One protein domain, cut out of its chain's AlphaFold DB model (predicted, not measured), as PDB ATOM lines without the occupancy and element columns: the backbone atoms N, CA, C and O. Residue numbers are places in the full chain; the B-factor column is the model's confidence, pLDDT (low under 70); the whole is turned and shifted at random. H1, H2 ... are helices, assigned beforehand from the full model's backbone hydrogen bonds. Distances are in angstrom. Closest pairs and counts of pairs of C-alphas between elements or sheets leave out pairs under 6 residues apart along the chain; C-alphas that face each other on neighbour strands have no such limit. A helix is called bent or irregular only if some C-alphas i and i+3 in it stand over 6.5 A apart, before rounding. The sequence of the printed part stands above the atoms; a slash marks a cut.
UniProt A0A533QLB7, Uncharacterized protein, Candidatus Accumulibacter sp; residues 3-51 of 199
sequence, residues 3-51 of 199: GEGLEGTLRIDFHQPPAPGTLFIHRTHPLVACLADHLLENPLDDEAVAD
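AT A GLANCE: This is residues 3 to 51 of the 199 residues of an uncharacterized protein of Candidatus Accumulibacter sp (UniProt A0A533QLB7). A looped stretch with no named element, residues 3 to 29, leads into one helix, H1, which sticks out from it as a long arm from residue 32 onward, with the short helix H2 at the arm's far end. Within the loops, residues 12 to 13 pair with residues 23 to 24, parallel, in stretches too short to be named strands. The printed part has 49 residues with two named helices, H1 then H2, and no named strand; the class is all helix, though under half of the residues, 20 of 49, are in named elements. The whole is only just loose, close to extended, with a radius of gyration of the C-alphas of 14.3 A, and the arm makes much of the length in spans of 43 by 21 by 19 A.

HOW THE PARTS SIT: After residues 3 to 29, H1, residues 30 to 44, is joined by a tight link of 1 residue to H2, residues 46 to 50. The two helices are close but not clearly touching, with 2 pairs of C-alphas within 8 A; the closest C-alphas are those of Asn 42 and Ala 48, 6.6 A apart. Residues 32 to 51 stand free, of which 32 to 44 belong to H1 and 46 to 50 to H2. In H1, 9 of 11 O i to N i+4 pairs are within hydrogen-bond range; in H2, 0 of 1, beside 1 of 2 O i to N i+3 pairs.

IN THESE COORDINATES: The printed part begins at C-alpha 3, (140.474, 115.466, 294.466). H1 runs from Pro 30, C-alpha at (144.632, 121.788, 286.554), to Leu 44, 21.5 A from first to last C-alpha. It is neither bent nor irregular, but only just: C-alphas 40 and 43 are 6.5 A apart. H2 runs from Asp 46 to Ala 50, C-alpha at (128.576, 109.081, 266.500), 6.9 A.

THE WHOLE: The two C-alphas farthest apart, those of Pro 17 and Ala 50, are 42.8 A from each other. The printed part has no cut. The mean pLDDT of the printed part is 80.3; residues 3 to 5 and 42 to 51 are under 70.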
ATOM      1  N   GLY A   3     139.170 115.595 293.801       62.78
ATOM      2  CA  GLY A   3     140.474 115.466 294.466       62.78
ATOM      3  C   GLY A   3     141.365 116.714 294.415       62.78
ATOM      4  O   GLY A   3     142.343 116.780 295.150       62.78
ATOM      5  N   GLU A   4     141.022 117.711 293.597       67.56
ATOM      6  CA  GLU A   4     141.718 119.001 293.506       67.56
ATOM      7  C   GLU A   4     140.900 120.160 294.104       67.56
ATOM      8  O   GLU A   4     141.235 121.326 293.913       67.56
ATOM      9  N   GLY A   5     139.814 119.854 294.827       67.88
ATOM     10  CA  GLY A   5     138.939 120.856 295.449       67.88
ATOM     11  C   GLY A   5     138.051 121.618 294.459       67.88
ATOM     12  O   GLY A   5     137.457 122.634 294.816       67.88
ATOM     13  N   LEU A   6     137.959 121.142 293.215       76.06
ATOM     14  CA  LEU A   6     137.139 121.728 292.159       76.06
ATOM     15  C   LEU A   6     135.796 120.991 292.111       76.06
ATOM     16  O   LEU A   6     135.610 120.047 291.338       76.06
ATOM     17  N   GLU A   7     134.880 121.411 292.982       78.88
ATOM     18  CA  GLU A   7     133.520 120.879 293.087       78.88
ATOM     19  C   GLU A   7     132.475 121.997 293.037       78.88
ATOM     20  O   GLU A   7     132.671 123.090 293.571       78.88
ATOM     21  N   GLY A   8     131.330 121.707 292.415       83.00
ATOM     22  CA  GLY A   8     130.223 122.653 292.306       83.00
ATOM     23  C   GLY A   8     130.511 123.835 291.373       83.00
ATOM     24  O   GLY A   8     131.318 123.756 290.449       83.00
ATOM     25  N   THR A   9     129.791 124.940 291.575       87.00
ATOM     26  CA  THR A   9     129.973 126.164 290.783       87.00
ATOM     27  C   THR A   9     131.145 126.975 291.322       87.00
ATOM     28  O   THR A   9     131.106 127.462 292.450       87.00
ATOM     29  N   LEU A  10     132.168 127.163 290.491       87.75
ATOM     30  CA  LEU A  10     133.366 127.924 290.833       87.75
ATOM     31  C   LEU A  10     133.286 129.342 290.265       87.75
ATOM     32  O   LEU A  10     132.895 129.547 289.117       87.75
ATOM     33  N   ARG A  11     133.707 130.331 291.057       91.94
ATOM     34  CA  ARG A  11     133.949 131.693 290.565       91.94
ATOM     35  C   ARG A  11     135.418 131.781 290.177       91.94
ATOM     36  O   ARG A  11     136.274 131.617 291.042       91.94
ATOM     37  N   ILE A  12     135.701 132.020 288.903       92.94
ATOM     38  CA  ILE A  12     137.065 132.048 288.365       92.94
ATOM     39  C   ILE A  12     137.408 133.415 287.772       92.94
ATOM     40  O   ILE A  12     136.517 134.125 287.306       92.94
ATOM     41  N   ASP A  13     138.692 133.763 287.782       93.25
ATOM     42  CA  ASP A  13     139.248 134.953 287.131       93.25
ATOM     43  C   ASP A  13     140.564 134.590 286.429       93.25
ATOM     44  O   ASP A  13     141.352 133.793 286.938       93.25
ATOM     45  N   PHE A  14     140.805 135.166 285.256       93.62
ATOM     46  CA  PHE A  14     142.008 134.942 284.449       93.62
ATOM     47  C   PHE A  14     143.038 136.075 284.596       93.62
ATOM     48  O   PHE A  14     144.119 135.999 284.008       93.62
ATOM     49  N   HIS A  15     142.733 137.119 285.375       92.38
ATOM     50  CA  HIS A  15     143.623 138.254 285.619       92.38
ATOM     51  C   HIS A  15     144.309 138.166 286.983       92.38
ATOM     52  O   HIS A  15     143.763 137.639 287.951       92.38
ATOM     53  N   GLN A  16     145.524 138.718 287.062       89.12
ATOM     54  CA  GLN A  16     146.285 138.813 288.302       89.12
ATOM     55  C   GLN A  16     146.428 140.290 288.725       89.12
ATOM     56  O   GLN A  16     146.963 141.077 287.940       89.12
ATOM     57  N   PRO A  17     146.008 140.677 289.950       90.50
ATOM     58  CA  PRO A  17     145.400 139.839 290.991       90.50
ATOM     59  C   PRO A  17     143.937 139.458 290.679       90.50
ATOM     60  O   PRO A  17     143.241 140.255 290.050       90.50
ATOM     61  N   PRO A  18     143.459 138.285 291.140       93.00
ATOM     62  CA  PRO A  18     142.078 137.863 290.919       93.00
ATOM     63  C   PRO A  18     141.087 138.733 291.695       93.00
ATOM     64  O   PRO A  18     141.389 139.226 292.791       93.00
ATOM     65  N   ALA A  19     139.872 138.871 291.164       94.19
ATOM     66  CA  ALA A  19     138.776 139.528 291.861       94.19
ATOM     67  C   ALA A  19     138.458 138.850 293.219       94.19
ATOM     68  O   ALA A  19     138.619 137.631 293.370       94.19
ATOM     69  N   PRO A  20     137.963 139.600 294.226       93.69
ATOM     70  CA  PRO A  20     137.630 139.040 295.533       93.69
ATOM     71  C   PRO A  20     136.665 137.850 295.448       93.69
ATOM     72  O   PRO A  20     135.613 137.929 294.815       93.69
ATOM     73  N   GLY A  21     137.013 136.749 296.120       91.00
ATOM     74  CA  GLY A  21     136.195 135.532 296.141       91.00
ATOM     75  C   GLY A  21     136.237 134.712 294.848       91.00
ATOM     76  O   GLY A  21     135.365 133.867 294.652       91.00
ATOM     77  N   THR A  22     137.214 134.961 293.971       93.00
ATOM     78  CA  THR A  22     137.437 134.179 292.749       93.00
ATOM     79  C   THR A  22     138.764 133.424 292.799       93.00
ATOM     80  O   THR A  22     139.719 133.850 293.451       93.00
ATOM     81  N   LEU A  23     138.810 132.281 292.119       91.19
ATOM     82  CA  LEU A  23     140.006 131.474 291.929       91.19
ATOM     83  C   LEU A  23     140.747 131.956 290.680       91.19
ATOM     84  O   LEU A  23     140.168 132.010 289.596       91.19
ATOM     85  N   PHE A  24     142.030 132.278 290.825       93.25
ATOM     86  CA  PHE A  24     142.864 132.642 289.686       93.25
ATOM     87  C   PHE A  24     143.178 131.412 288.825       93.25
ATOM     88  O   PHE A  24     143.827 130.472 289.289       93.25
ATOM     89  N   ILE A  25     142.759 131.439 287.563       92.75
ATOM     90  CA  ILE A  25     143.013 130.387 286.580       92.75
ATOM     91  C   ILE A  25     144.106 130.858 285.624       92.75
ATOM     92  O   ILE A  25     143.913 131.749 284.802       92.75
ATOM     93  N   HIS A  26     145.269 130.222 285.717       90.06
ATOM     94  CA  HIS A  26     146.390 130.422 284.802       90.06
ATOM     95  C   HIS A  26     146.527 129.241 283.835       90.06
ATOM     96  O   HIS A  26     145.942 128.179 284.028       90.06
ATOM     97  N   ARG A  27     147.373 129.391 282.810       87.56
ATOM     98  CA  ARG A  27     147.563 128.396 281.734       87.56
ATOM     99  C   ARG A  27     147.939 126.976 282.195       87.56
ATOM    100  O   ARG A  27     147.747 126.032 281.451       87.56
ATOM    101  N   THR A  28     148.536 126.840 283.379       86.69
ATOM    102  CA  THR A  28     148.954 125.550 283.964       86.69
ATOM    103  C   THR A  28     148.077 125.138 285.145       86.69
ATOM    104  O   THR A  28     148.467 124.277 285.927       86.69
ATOM    105  N   HIS A  29     146.933 125.797 285.330       90.25
ATOM    106  CA  HIS A  29     145.968 125.409 286.343       90.25
ATOM    107  C   HIS A  29     145.353 124.055 285.947       90.25
ATOM    108  O   HIS A  29     145.031 123.875 284.770       90.25
ATOM    109  N   PRO A  30     145.131 123.120 286.887       87.88
ATOM    110  CA  PRO A  30     144.632 121.788 286.554       87.88
ATOM    111  C   PRO A  30     143.314 121.766 285.770       87.88
ATOM    112  O   PRO A  30     143.146 120.954 284.871       87.88
ATOM    113  N   LEU A  31     142.411 122.716 286.040       88.62
ATOM    114  CA  LEU A  31     141.181 122.911 285.256       88.62
ATOM    115  C   LEU A  31     141.468 123.126 283.763       88.62
ATOM    116  O   LEU A  31     140.786 122.549 282.924       88.62
ATOM    117  N   VAL A  32     142.480 123.934 283.431       88.44
ATOM    118  CA  VAL A  32     142.864 124.207 282.038       88.44
ATOM    119  C   VAL A  32     143.493 122.971 281.410       88.44
ATOM    120  O   VAL A  32     143.156 122.646 280.279       88.44
ATOM    121  N   ALA A  33     144.369 122.277 282.142       85.88
ATOM    122  CA  ALA A  33     145.002 121.050 281.665       85.88
ATOM    123  C   ALA A  33     143.960 119.956 281.385       85.88
ATOM    124  O   ALA A  33     143.882 119.466 280.268       85.88
ATOM    125  N   CYS A  34     143.086 119.668 282.352       85.38
ATOM    126  CA  CYS A  34     142.040 118.657 282.221       85.38
ATOM    127  C   CYS A  34     141.052 118.983 281.094       85.38
ATOM    128  O   CYS A  34     140.666 118.088 280.346       85.38
ATOM    129  N   LEU A  35     140.666 120.257 280.943       83.81
ATOM    130  CA  LEU A  35     139.837 120.676 279.817       83.81
ATOM    131  C   LEU A  35     140.579 120.476 278.492       83.81
ATOM    132  O   LEU A  35     140.013 119.903 277.574       83.81
ATOM    133  N   ALA A  36     141.833 120.918 278.384       81.62
ATOM    134  CA  ALA A  36     142.617 120.757 277.163       81.62
ATOM    135  C   ALA A  36     142.789 119.279 276.780       81.62
ATOM    136  O   ALA A  36     142.582 118.944 275.618       81.62
ATOM    137  N   ASP A  37     143.097 118.413 277.747       79.94
ATOM    138  CA  ASP A  37     143.213 116.967 277.539       79.94
ATOM    139  C   ASP A  37     141.886 116.395 277.028       79.94
ATOM    140  O   ASP A  37     141.855 115.775 275.969       79.94
ATOM    141  N   HIS A  38     140.765 116.717 277.684       79.00
ATOM    142  CA  HIS A  38     139.438 116.275 277.250       79.00
ATOM    143  C   HIS A  38     139.104 116.729 275.819       79.00
ATOM    144  O   HIS A  38     138.659 115.932 274.996       79.00
ATOM    145  N   LEU A  39     139.358 117.999 275.489       76.56
ATOM    146  CA  LEU A  39     139.100 118.547 274.155       76.56
ATOM    147  C   LEU A  39     140.024 117.957 273.071       76.56
ATOM    148  O   LEU A  39     139.635 117.918 271.904       76.56
ATOM    149  N   LEU A  40     141.233 117.514 273.431       71.56
ATOM    150  CA  LEU A  40     142.174 116.852 272.520       71.56
ATOM    151  C   LEU A  40     141.887 115.353 272.350       71.56
ATOM    152  O   LEU A  40     142.166 114.810 271.279       71.56
ATOM    153  N   GLU A  41     141.355 114.703 273.385       72.31
ATOM    154  CA  GLU A  41     141.024 113.275 273.406       72.31
ATOM    155  C   GLU A  41     139.662 112.981 272.770       72.31
ATOM    156  O   GLU A  41     139.564 112.038 271.992       72.31
ATOM    157  N   ASN A  42     138.636 113.809 273.006       69.75
ATOM    158  CA  ASN A  42     137.286 113.590 272.464       69.75
ATOM    159  C   ASN A  42     137.242 113.352 270.941       69.75
ATOM    160  O   ASN A  42     136.531 112.449 270.511       69.75
ATOM    161  N   PRO A  43     137.985 114.094 270.090       65.44
ATOM    162  CA  PRO A  43     137.952 113.875 268.643       65.44
ATOM    163  C   PRO A  43     138.627 112.569 268.193       65.44
ATOM    164  O   PRO A  43     138.614 112.272 266.999       65.44
ATOM    165  N   LEU A  44     139.292 111.849 269.103       65.19
ATOM    166  CA  LEU A  44     139.931 110.555 268.852       65.19
ATOM    167  C   LEU A  44     139.048 109.367 269.263       65.19
ATOM    168  O   LEU A  44     139.407 108.235 268.950       65.19
ATOM    169  N   ASP A  45     137.945 109.612 269.975       67.06
ATOM    170  CA  ASP A  45     137.016 108.579 270.430       67.06
ATOM    171  C   ASP A  45     135.898 108.372 269.395       67.06
ATOM    172  O   ASP A  45     135.018 109.219 269.218       67.06
ATOM    173  N   ASP A  46     135.941 107.234 268.697       59.72
ATOM    174  CA  ASP A  46     135.000 106.883 267.626       59.72
ATOM    175  C   ASP A  46     133.535 106.825 268.113       59.72
ATOM    176  O   ASP A  46     132.617 107.079 267.325       59.72
ATOM    177  N   GLU A  47     133.287 106.539 269.401       59.44
ATOM    178  CA  GLU A  47     131.931 106.503 269.971       59.44
ATOM    179  C   GLU A  47     131.375 107.917 270.228       59.44
ATOM    180  O   GLU A  47     130.186 108.163 270.006       59.44
ATOM    181  N   ALA A  48     132.229 108.877 270.601       54.28
ATOM    182  CA  ALA A  48     131.841 110.272 270.844       54.28
ATOM    183  C   ALA A  48     131.469 111.025 269.550       54.28
ATOM    184  O   ALA A  48     130.640 111.942 269.561       54.28
ATOM    185  N   VAL A  49     132.043 110.620 268.411       54.28
ATOM    186  CA  VAL A  49     131.751 111.195 267.086       54.28
ATOM    187  C   VAL A  49     130.357 110.796 266.578       54.28
ATOM    188  O   VAL A  49     129.716 111.571 265.861       54.28
ATOM    189  N   ALA A  50     129.854 109.620 266.969       52.81
ATOM    190  CA  ALA A  50     128.576 109.081 266.500       52.81
ATOM    191  C   ALA A  50     127.342 109.801 267.081       52.81
ATOM    192  O   ALA A  50     126.301 109.843 266.424       52.81
ATOM    193  N   ASP A  51     127.463 110.409 268.266       52.47
ATOM    194  CA  ASP A  51     126.346 111.054 268.979       52.47
ATOM    195  C   ASP A  51     126.149 112.538 268.594       52.47
ATOM    196  O   ASP A  51     125.369 113.269 269.204       52.47
TER     197      ASP A  51